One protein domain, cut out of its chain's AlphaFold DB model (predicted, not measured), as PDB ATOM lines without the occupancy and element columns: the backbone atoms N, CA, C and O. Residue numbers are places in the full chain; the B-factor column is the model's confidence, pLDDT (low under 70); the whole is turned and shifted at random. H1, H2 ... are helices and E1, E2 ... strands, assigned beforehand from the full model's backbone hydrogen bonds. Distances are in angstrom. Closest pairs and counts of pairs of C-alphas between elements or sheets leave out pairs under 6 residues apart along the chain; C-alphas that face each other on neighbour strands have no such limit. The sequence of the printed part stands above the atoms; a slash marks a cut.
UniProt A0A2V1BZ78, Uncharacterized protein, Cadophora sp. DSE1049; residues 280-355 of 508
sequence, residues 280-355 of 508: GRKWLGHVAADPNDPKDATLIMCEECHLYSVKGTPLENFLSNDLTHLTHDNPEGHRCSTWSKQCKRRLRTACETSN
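What this domain is: This is residues 280 to 355 of the 508 residues of an uncharacterized protein of Cadophora sp. DSE1049 (UniProt A0A2V1BZ78). A small two-stranded hairpin of E1 and E2 makes the core, with long loops round it; H1 follows E2 directly and meets the longer helix H3 at one end of the domain, while the short helix H2 lies near the other end. A stretch of the loop between H1 and H2 runs beside E1, and residues 328 to 333, in the loop after H2, stick out beyond the rest. The printed part has 76 residues with two named strands and three named helices in the order E1, E2, H1, H2, H3; the sheet, E1 - E2, is antiparallel. The class is mixed, helices and strands, though the named elements hold 31 of the 76 residues. The whole is compact, with a radius of gyration of the C-alphas of 12.0 A and spans of 36 by 27 by 22 A.

Where its parts are: E1 is residues 283 to 286, 10.1 A long, and begins at C-alpha 283 (135.477, 158.673, 92.653). E2 is residues 299 to 302, also 10.1 A long. H1, residues 303 to 309, measures 9.9 A and begins at C-alpha 303 (132.436, 155.244, 96.618). H2 is residues 324 to 327, 5.5 A long. H3, residues 341 to 352, is the longest helix at 16.5 A and ends at C-alpha 352 (115.130, 154.335, 92.133).

How they stand to each other: E1 and E2 form a hairpin of antiparallel neighbour strands, with 156 degrees between their directions. N 284 and O 301 are 2.8 A apart and N 286 and O 299 are 3.0 A apart, both within hydrogen-bond range. Residues 284 to 285 of E1 also pair, antiparallel, with residues 321 to 322, a stretch too short to be a named strand. The closest C-alphas of E1 and H1 are those of Trp 283 and Glu 303, 6.1 A apart. The closest C-alphas of E1 and H2 are those of Trp 283 and Thr 324, 4.5 A apart. E2 and H2 are near each other, with 5 pairs of C-alphas within 10 A. H1 and H3 touch, their closest C-alphas being those of Ser 309 and Arg 348, 4.5 A apart. They run the same way at a steep tilt of 67 degrees, only just short of about perpendicular. H3 is apart from both E1 and E2, and H2 is apart from H1 and H3. In H1 and H3 every O i to N i+4 pair is within hydrogen-bond range; H2 is too short for such a pair, and its one O i to N i+3 pair is within range.

The domain as a whole: The C-alphas of Pro 331 and Thr 353, the two farthest apart, are 36.4 A apart. The printed part has no cut. The link from E2 to H1 is tight; those from E1 to E2, H1 to H2 and H2 to H3 are long, with 12, 14 and 13 residues. Residues 328 to 333 stand free. The mean pLDDT of the printed part is 91.9, and no printed residue is under 70.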
ATOM      1  N   GLY A 280     143.852 157.821  98.400       90.38
ATOM      2  CA  GLY A 280     143.466 156.588  97.713       90.38
ATOM      3  C   GLY A 280     141.953 156.385  97.663       90.38
ATOM      4  O   GLY A 280     141.476 155.275  97.877       90.38
ATOM      5  N   ARG A 281     141.191 157.472  97.501       91.38
ATOM      6  CA  ARG A 281     139.735 157.412  97.344       91.38
ATOM      7  C   ARG A 281     139.405 157.263  95.872       91.38
ATOM      8  O   ARG A 281     139.918 158.033  95.066       91.38
ATOM      9  N   LYS A 282     138.513 156.330  95.560       94.00
ATOM     10  CA  LYS A 282     137.926 156.235  94.232       94.00
ATOM     11  C   LYS A 282     136.710 157.155  94.140       94.00
ATOM     12  O   LYS A 282     135.943 157.314  95.101       94.00
ATOM     13  N   TRP A 283     136.566 157.768  92.977       95.56
ATOM     14  CA  TRP A 283     135.477 158.673  92.653       95.56
ATOM     15  C   TRP A 283     134.703 158.112  91.471       95.56
ATOM     16  O   TRP A 283     135.287 157.726  90.464       95.56
ATOM     17  N   LEU A 284     133.389 158.032  91.629       97.31
ATOM     18  CA  LEU A 284     132.472 157.432  90.675       97.31
ATOM     19  C   LEU A 284     131.464 158.472  90.201       97.31
ATOM     20  O   LEU A 284     131.185 159.434  90.920       97.31
ATOM     21  N   GLY A 285     130.888 158.268  89.024       96.62
ATOM     22  CA  GLY A 285     129.736 159.051  88.601       96.62
ATOM     23  C   GLY A 285     129.557 159.121  87.097       96.62
ATOM     24  O   GLY A 285     129.687 158.123  86.390       96.62
ATOM     25  N   HIS A 286     129.219 160.315  86.630       95.81
ATOM     26  CA  HIS A 286     128.882 160.608  85.241       95.81
ATOM     27  C   HIS A 286     129.415 161.987  84.852       95.81
ATOM     28  O   HIS A 286     129.494 162.882  85.690       95.81
ATOM     29  N   VAL A 287     129.793 162.155  83.589       95.19
ATOM     30  CA  VAL A 287     130.219 163.441  83.030       95.19
ATOM     31  C   VAL A 287     129.186 163.847  81.997       95.19
ATOM     32  O   VAL A 287     128.925 163.077  81.074       95.19
ATOM     33  N   ALA A 288     128.612 165.041  82.156       94.06
ATOM     34  CA  ALA A 288     127.594 165.529  81.239       94.06
ATOM     35  C   ALA A 288     128.132 165.575  79.805       94.06
ATOM     36  O   ALA A 288     129.249 166.046  79.573       94.06
ATOM     37  N   ALA A 289     127.325 165.114  78.850       92.38
ATOM     38  CA  ALA A 289     127.690 165.183  77.437       92.38
ATOM     39  C   ALA A 289     127.675 166.634  76.925       92.38
ATOM     40  O   ALA A 289     128.549 167.032  76.156       92.38
ATOM     41  N   ASP A 290     126.706 167.426  77.394       90.94
ATOM     42  CA  ASP A 290     126.621 168.872  77.193       90.94
ATOM     43  C   ASP A 290     126.477 169.563  78.562       90.94
ATOM     44  O   ASP A 290     125.460 169.372  79.234       90.94
ATOM     45  N   PRO A 291     127.453 170.385  78.994       83.06
ATOM     46  CA  PRO A 291     127.376 171.129  80.252       83.06
ATOM     47  C   PRO A 291     126.175 172.079  80.369       83.06
ATOM     48  O   PRO A 291     125.856 172.504  81.479       83.06
ATOM     49  N   ASN A 292     125.537 172.439  79.251       86.62
ATOM     50  CA  ASN A 292     124.393 173.349  79.225       86.62
ATOM     51  C   ASN A 292     123.041 172.629  79.227       86.62
ATOM     52  O   ASN A 292     122.012 173.302  79.318       86.62
ATOM     53  N   ASP A 293     123.006 171.295  79.114       91.75
ATOM     54  CA  ASP A 293     121.747 170.559  79.188       91.75
ATOM     55  C   ASP A 293     121.226 170.575  80.637       91.75
ATOM     56  O   ASP A 293     121.845 169.986  81.525       91.75
ATOM     57  N   PRO A 294     120.061 171.190  80.924       90.19
ATOM     58  CA  PRO A 294     119.498 171.182  82.270       90.19
ATOM     59  C   PRO A 294     119.076 169.780  82.745       90.19
ATOM     60  O   PRO A 294     118.760 169.610  83.923       90.19
ATOM     61  N   LYS A 295     119.001 168.789  81.847       93.06
ATOM     62  CA  LYS A 295     118.626 167.397  82.135       93.06
ATOM     63  C   LYS A 295     119.827 166.464  82.294       93.06
ATOM     64  O   LYS A 295     119.616 165.300  82.631       93.06
ATOM     65  N   ASP A 296     121.042 166.959  82.098       93.38
ATOM     66  CA  ASP A 296     122.274 166.211  82.322       93.38
ATOM     67  C   ASP A 296     123.191 166.984  83.275       93.38
ATOM     68  O   ASP A 296     123.107 168.203  83.385       93.38
ATOM     69  N   ALA A 297     124.032 166.295  84.036       92.94
ATOM     70  CA  ALA A 297     124.912 166.936  85.005       92.94
ATOM     71  C   ALA A 297     126.168 166.103  85.244       92.94
ATOM     72  O   ALA A 297     126.092 164.895  85.471       92.94
ATOM     73  N   THR A 298     127.323 166.770  85.273       93.38
ATOM     74  CA  THR A 298     128.566 166.143  85.725       93.38
ATOM     75  C   THR A 298     128.490 165.926  87.225       93.38
ATOM     76  O   THR A 298     128.379 166.866  88.008       93.38
ATOM     77  N   LEU A 299     128.576 164.668  87.628       94.25
ATOM     78  CA  LEU A 299     128.438 164.231  88.998       94.25
ATOM     79  C   LEU A 299     129.650 163.382  89.371       94.25
ATOM     80  O   LEU A 299     129.858 162.325  88.787       94.25
ATOM     81  N   ILE A 300     130.422 163.825  90.365       94.69
ATOM     82  CA  ILE A 300     131.575 163.085  90.888       94.69
ATOM     83  C   ILE A 300     131.342 162.834  92.379       94.69
ATOM     84  O   ILE A 300     131.348 163.744  93.207       94.69
ATOM     85  N   MET A 301     131.096 161.579  92.741       94.69
ATOM     86  CA  MET A 301     130.781 161.174  94.110       94.69
ATOM     87  C   MET A 301     131.785 160.151  94.633       94.69
ATOM     88  O   MET A 301     132.405 159.411  93.876       94.69
ATOM     89  N   CYS A 302     131.978 160.102  95.949       94.00
ATOM     90  CA  CYS A 302     132.830 159.077  96.545       94.00
ATOM     91  C   CYS A 302     132.144 157.702  96.502       94.00
ATOM     92  O   CYS A 302     130.913 157.617  96.504       94.00
ATOM     93  N   GLU A 303     132.936 156.629  96.561       93.75
ATOM     94  CA  GLU A 303     132.436 155.244  96.618       93.75
ATOM     95  C   GLU A 303     131.372 155.005  97.690       93.75
ATOM     96  O   GLU A 303     130.474 154.196  97.493       93.75
ATOM     97  N   GLU A 304     131.445 155.697  98.828       91.81
ATOM     98  CA  GLU A 304     130.426 155.539  99.860       91.81
ATOM     99  C   GLU A 304     129.068 156.105  99.423       91.81
ATOM    100  O   GLU A 304     128.040 155.464  99.620       91.81
ATOM    101  N   CYS A 305     129.047 157.301  98.830       91.38
ATOM    102  CA  CYS A 305     127.789 157.874  98.352       91.38
ATOM    103  C   CYS A 305     127.223 157.052  97.193       91.38
ATOM    104  O   CYS A 305     126.016 156.843  97.137       91.38
ATOM    105  N   HIS A 306     128.086 156.518  96.327       94.69
ATOM    106  CA  HIS A 306     127.677 155.571  95.291       94.69
ATOM    107  C   HIS A 306     127.059 154.301  95.892       94.69
ATOM    108  O   HIS A 306     125.939 153.938  95.531       94.69
ATOM    109  N   LEU A 307     127.728 153.681  96.870       92.44
ATOM    110  CA  LEU A 307     127.258 152.464  97.532       92.44
ATOM    111  C   LEU A 307     125.834 152.611  98.084       92.44
ATOM    112  O   LEU A 307     125.049 151.676  97.969       92.44
ATOM    113  N   TYR A 308     125.508 153.761  98.677       88.56
ATOM    114  CA  TYR A 308     124.215 153.962  99.338       88.56
ATOM    115  C   TYR A 308     123.133 154.619  98.474       88.56
ATOM    116  O   TYR A 308     121.949 154.441  98.758       88.56
ATOM    117  N   SER A 309     123.502 155.402  97.457       90.81
ATOM    118  CA  SER A 309     122.533 156.135  96.627       90.81
ATOM    119  C   SER A 309     122.331 155.539  95.235       90.81
ATOM    120  O   SER A 309     121.309 155.831  94.622       90.81
ATOM    121  N   VAL A 310     123.282 154.747  94.727       94.62
ATOM    122  CA  VAL A 310     123.335 154.328  93.316       94.62
ATOM    123  C   VAL A 310     123.369 152.810  93.157       94.62
ATOM    124  O   VAL A 310     122.705 152.274  92.270       94.62
ATOM    125  N   LYS A 311     124.138 152.097  93.984       94.56
ATOM    126  CA  LYS A 311     124.305 150.646  93.841       94.56
ATOM    127  C   LYS A 311     122.969 149.903  93.964       94.56
ATOM    128  O   LYS A 311     122.187 150.169  94.872       94.56
ATOM    129  N   GLY A 312     122.731 148.945  93.073       94.75
ATOM    130  CA  GLY A 312     121.509 148.145  93.013       94.75
ATOM    131  C   GLY A 312     120.313 148.862  92.384       94.75
ATOM    132  O   GLY A 312     119.206 148.329  92.425       94.75
ATOM    133  N   THR A 313     120.506 150.055  91.814       96.25
ATOM    134  CA  THR A 313     119.437 150.828  91.166       96.25
ATOM    135  C   THR A 313     119.517 150.733  89.637       96.25
ATOM    136  O   THR A 313     120.584 150.443  89.092       96.25
ATOM    137  N   PRO A 314     118.427 151.041  88.910       97.12
ATOM    138  CA  PRO A 314     118.447 151.105  87.447       97.12
ATOM    139  C   PRO A 314     119.523 152.023  86.842       97.12
ATOM    140  O   PRO A 314     119.979 151.774  85.728       97.12
ATOM    141  N   LEU A 315     119.942 153.072  87.561       96.31
ATOM    142  CA  LEU A 315     120.973 154.010  87.101       96.31
ATOM    143  C   LEU A 315     122.403 153.597  87.485       96.31
ATOM    144  O   LEU A 315     123.331 154.358  87.215       96.31
ATOM    145  N   GLU A 316     122.617 152.417  88.081       97.06
ATOM    146  CA  GLU A 316     123.949 151.991  88.532       97.06
ATOM    147  C   GLU A 316     124.978 152.049  87.404       97.06
ATOM    148  O   GLU A 316     125.985 152.737  87.541       97.06
ATOM    149  N   ASN A 317     124.713 151.410  86.263       96.06
ATOM    150  CA  ASN A 317     125.661 151.390  85.144       96.06
ATOM    151  C   ASN A 317     125.979 152.797  84.616       96.06
ATOM    152  O   ASN A 317     127.115 153.071  84.243       96.06
ATOM    153  N   PHE A 318     124.987 153.689  84.617       94.88
ATOM    154  CA  PHE A 318     125.136 155.065  84.148       94.88
ATOM    155  C   PHE A 318     126.015 155.907  85.088       94.88
ATOM    156  O   PHE A 318     126.833 156.698  84.627       94.88
ATOM    157  N   LEU A 319     125.900 155.702  86.404       96.50
ATOM    158  CA  LEU A 319     126.586 156.490  87.437       96.50
ATOM    159  C   LEU A 319     127.825 155.798  88.041       96.50
ATOM    160  O   LEU A 319     128.328 156.233  89.077       96.50
ATOM    161  N   SER A 320     128.316 154.714  87.436       97.00
ATOM    162  CA  SER A 320     129.453 153.929  87.955       97.00
ATOM    163  C   SER A 320     130.768 154.155  87.208       97.00
ATOM    164  O   SER A 320     131.717 153.397  87.423       97.00
ATOM    165  N   ASN A 321     130.866 155.178  86.350       96.88
ATOM    166  CA  ASN A 321     132.121 155.464  85.652       96.88
ATOM    167  C   ASN A 321     133.206 155.852  86.660       96.88
ATOM    168  O   ASN A 321     132.942 156.625  87.580       96.88
ATOM    169  N   ASP A 322     134.425 155.337  86.486       96.69
ATOM    170  CA  ASP A 322     135.562 155.718  87.325       96.69
ATOM    171  C   ASP A 322     136.111 157.081  86.891       96.69
ATOM    172  O   ASP A 322     136.770 157.222  85.859       96.69
ATOM    173  N   LEU A 323     135.834 158.091  87.709       95.88
ATOM    174  CA  LEU A 323     136.213 159.482  87.492       95.88
ATOM    175  C   LEU A 323     137.364 159.908  88.411       95.88
ATOM    176  O   LEU A 323     137.643 161.098  88.544       95.88
ATOM    177  N   THR A 324     138.059 158.955  89.044       94.75
ATOM    178  CA  THR A 324     139.130 159.237  90.015       94.75
ATOM    179  C   THR A 324     140.208 160.147  89.434       94.75
ATOM    180  O   THR A 324     140.606 161.116  90.078       94.75
ATOM    181  N   HIS A 325     140.616 159.903  88.188       92.75
ATOM    182  CA  HIS A 325     141.636 160.698  87.506       92.75
ATOM    183  C   HIS A 325     141.254 162.183  87.365       92.75
ATOM    184  O   HIS A 325     142.114 163.037  87.559       92.75
ATOM    185  N   LEU A 326     139.971 162.508  87.148       91.00
ATOM    186  CA  LEU A 326     139.483 163.893  87.034       91.00
ATOM    187  C   LEU A 326     139.607 164.686  88.341       91.00
ATOM    188  O   LEU A 326     139.487 165.908  88.358       91.00
ATOM    189  N   THR A 327     139.829 164.002  89.464       89.81
ATOM    190  CA  THR A 327     139.979 164.645  90.772       89.81
ATOM    191  C   THR A 327     141.422 165.019  91.100       89.81
ATOM    192  O   THR A 327     141.652 165.754  92.063       89.81
ATOM    193  N   HIS A 328     142.391 164.525  90.324       87.81
ATOM    194  CA  HIS A 328     143.815 164.694  90.612       87.81
ATOM    195  C   HIS A 328     144.337 166.096  90.297       87.81
ATOM    196  O   HIS A 328     145.291 166.536  90.935       87.81
ATOM    197  N   ASP A 329     143.666 166.816  89.401       80.50
ATOM    198  CA  ASP A 329     144.076 168.154  88.969       80.50
ATOM    199  C   ASP A 329     143.775 169.244  90.014       80.50
ATOM    200  O   ASP A 329     144.164 170.399  89.849       80.50
ATOM    201  N   ASN A 330     143.094 168.899  91.116       84.38
ATOM    202  CA  ASN A 330     142.772 169.841  92.183       84.38
ATOM    203  C   ASN A 330     143.811 169.790  93.326       84.38
ATOM    204  O   ASN A 330     143.785 168.840  94.121       84.38
ATOM    205  N   PRO A 331     144.671 170.818  93.494       83.25
ATOM    206  CA  PRO A 331     145.702 170.834  94.538       83.25
ATOM    207  C   PRO A 331     145.123 170.866  95.962       83.25
ATOM    208  O   PRO A 331     145.729 170.323  96.888       83.25
ATOM    209  N   GLU A 332     143.919 171.420  96.136       86.06
ATOM    210  CA  GLU A 332     143.193 171.466  97.413       86.06
ATOM    211  C   GLU A 332     142.428 170.165  97.710       86.06
ATOM    212  O   GLU A 332     141.831 169.992  98.777       86.06
ATOM    213  N   GLY A 333     142.447 169.220  96.770       89.75
ATOM    214  CA  GLY A 333     141.688 167.984  96.827       89.75
ATOM    215  C   GLY A 333     140.220 168.150  96.430       89.75
ATOM    216  O   GLY A 333     139.653 169.245  96.346       89.75
ATOM    217  N   HIS A 334     139.579 167.011  96.204       91.94
ATOM    218  CA  HIS A 334     138.220 166.941  95.689       91.94
ATOM    219  C   HIS A 334     137.193 166.702  96.801       91.94
ATOM    220  O   HIS A 334     137.451 165.987  97.776       91.94
ATOM    221  N   ARG A 335     136.018 167.321  96.656       90.25
ATOM    222  CA  ARG A 335     134.864 167.168  97.550       90.25
ATOM    223  C   ARG A 335     133.780 166.397  96.807       90.25
ATOM    224  O   ARG A 335     133.480 166.723  95.672       90.25
ATOM    225  N   CYS A 336     133.155 165.438  97.484       90.88
ATOM    226  CA  CYS A 336     132.034 164.672  96.941       90.88
ATOM    227  C   CYS A 336     130.864 165.581  96.563       90.88
ATOM    228  O   CYS A 336     130.366 166.265  97.446       90.88
ATOM    229  N   SER A 337     130.376 165.552  95.320       89.31
ATOM    230  CA  SER A 337     129.245 166.386  94.875       89.31
ATOM    231  C   SER A 337     127.950 166.129  95.666       89.31
ATOM    232  O   SER A 337     127.167 167.050  95.910       89.31
ATOM    233  N   THR A 338     127.746 164.901  96.153       87.56
ATOM    234  CA  THR A 338     126.557 164.465  96.914       87.56
ATOM    235  C   THR A 338     126.767 164.563  98.424       87.56
ATOM    236  O   THR A 338     126.394 163.668  99.185       87.56
ATOM    237  N   TRP A 339     127.441 165.613  98.880       82.00
ATOM    238  CA  TRP A 339     127.867 165.713 100.269       82.00
ATOM    239  C   TRP A 339     126.711 165.903 101.270       82.00
ATOM    240  O   TRP A 339     126.784 165.334 102.360       82.00
ATOM    241  N   SER A 340     125.633 166.616 100.911       81.06
ATOM    242  CA  SER A 340     124.512 166.889 101.828       81.06
ATOM    243  C   SER A 340     123.502 165.739 101.906       81.06
ATOM    244  O   SER A 340     123.349 164.943 100.973       81.06
ATOM    245  N   LYS A 341     122.776 165.651 103.029       80.31
ATOM    246  CA  LYS A 341     121.720 164.646 103.246       80.31
ATOM    247  C   LYS A 341     120.635 164.729 102.169       80.31
ATOM    248  O   LYS A 341     120.211 163.702 101.637       80.31
ATOM    249  N   GLN A 342     120.231 165.945 101.812       84.12
ATOM    250  CA  GLN A 342     119.220 166.200 100.795       84.12
ATOM    251  C   GLN A 342     119.689 165.798  99.393       84.12
ATOM    252  O   GLN A 342     118.939 165.142  98.665       84.12
ATOM    253  N   CYS A 343     120.948 166.080  99.038       87.69
ATOM    254  CA  CYS A 343     121.537 165.610  97.782       87.69
ATOM    255  C   CYS A 343     121.502 164.089  97.658       87.69
ATOM    256  O   CYS A 343     121.079 163.573  96.626       87.69
ATOM    257  N   LYS A 344     121.917 163.371  98.709       87.50
ATOM    258  CA  LYS A 344     121.914 161.899  98.724       87.50
ATOM    259  C   LYS A 344     120.504 161.334  98.566       87.50
ATOM    260  O   LYS A 344     120.316 160.382  97.813       87.50
ATOM    261  N   ARG A 345     119.514 161.930  99.245       87.38
ATOM    262  CA  ARG A 345     118.098 161.533  99.148       87.38
ATOM    263  C   ARG A 345     117.545 161.745  97.745       87.38
ATOM    264  O   ARG A 345     117.013 160.807  97.165       87.38
ATOM    265  N   ARG A 346     117.717 162.941  97.175       91.56
ATOM    266  CA  ARG A 346     117.238 163.250  95.817       91.56
ATOM    267  C   ARG A 346     117.918 162.394  94.757       91.56
ATOM    268  O   ARG A 346     117.235 161.916  93.858       91.56
ATOM    269  N   LEU A 347     119.227 162.163  94.885       93.31
ATOM    270  CA  LEU A 347     119.946 161.257  93.994       93.31
ATOM    271  C   LEU A 347     119.380 159.841  94.088       93.31
ATOM    272  O   LEU A 347     119.076 159.249  93.060       93.31
ATOM    273  N   ARG A 348     119.194 159.321  95.306       92.56
ATOM    274  CA  ARG A 348     118.626 157.987  95.521       92.56
ATOM    275  C   ARG A 348     117.232 157.860  94.906       92.56
ATOM    276  O   ARG A 348     116.999 156.924  94.155       92.56
ATOM    277  N   THR A 349     116.345 158.832  95.127       93.88
ATOM    278  CA  THR A 349     115.013 158.851  94.500       93.88
ATOM    279  C   THR A 349     115.100 158.875  92.972       93.88
ATOM    280  O   THR A 349     114.371 158.143  92.305       93.88
ATOM    281  N   ALA A 350     115.997 159.678  92.396       95.00
ATOM    282  CA  ALA A 350     116.216 159.706  90.951       95.00
ATOM    283  C   ALA A 350     116.742 158.363  90.420       95.00
ATOM    284  O   ALA A 350     116.310 157.915  89.361       95.00
ATOM    285  N   CYS A 351     117.622 157.701  91.170       95.75
ATOM    286  CA  CYS A 351     118.145 156.379  90.843       95.75
ATOM    287  C   CYS A 351     117.059 155.299  90.898       95.75
ATOM    288  O   CYS A 351     116.911 154.543  89.943       95.75
ATOM    289  N   GLU A 352     116.248 155.274  91.957       94.69
ATOM    290  CA  GLU A 352     115.130 154.335  92.133       94.69
ATOM    291  C   GLU A 352     114.036 154.523  91.066       94.69
ATOM    292  O   GLU A 352     113.457 153.550  90.590       94.69
ATOM    293  N   THR A 353     113.782 155.764  90.642       95.75
ATOM    294  CA  THR A 353     112.763 156.101  89.626       95.75
ATOM    295  C   THR A 353     113.301 156.170  88.194       95.75
ATOM    296  O   THR A 353     112.544 156.474  87.275       95.75
ATOM    297  N   SER A 354     114.592 155.889  87.977       95.00
ATOM    298  CA  SER A 354     115.268 156.037  86.674       95.00
ATOM    299  C   SER A 354     115.144 157.439  86.048       95.00
ATOM    300  O   SER A 354     115.131 157.581  84.829       95.00
ATOM    301  N   ASN A 355     115.051 158.492  86.867       94.62
ATOM    302  CA  ASN A 355     114.838 159.873  86.426       94.62
ATOM    303  C   ASN A 355     116.019 160.785  86.794       94.62
ATOM    304  O   ASN A 355     115.895 161.686  87.631       94.62
TER     305      ASN A 355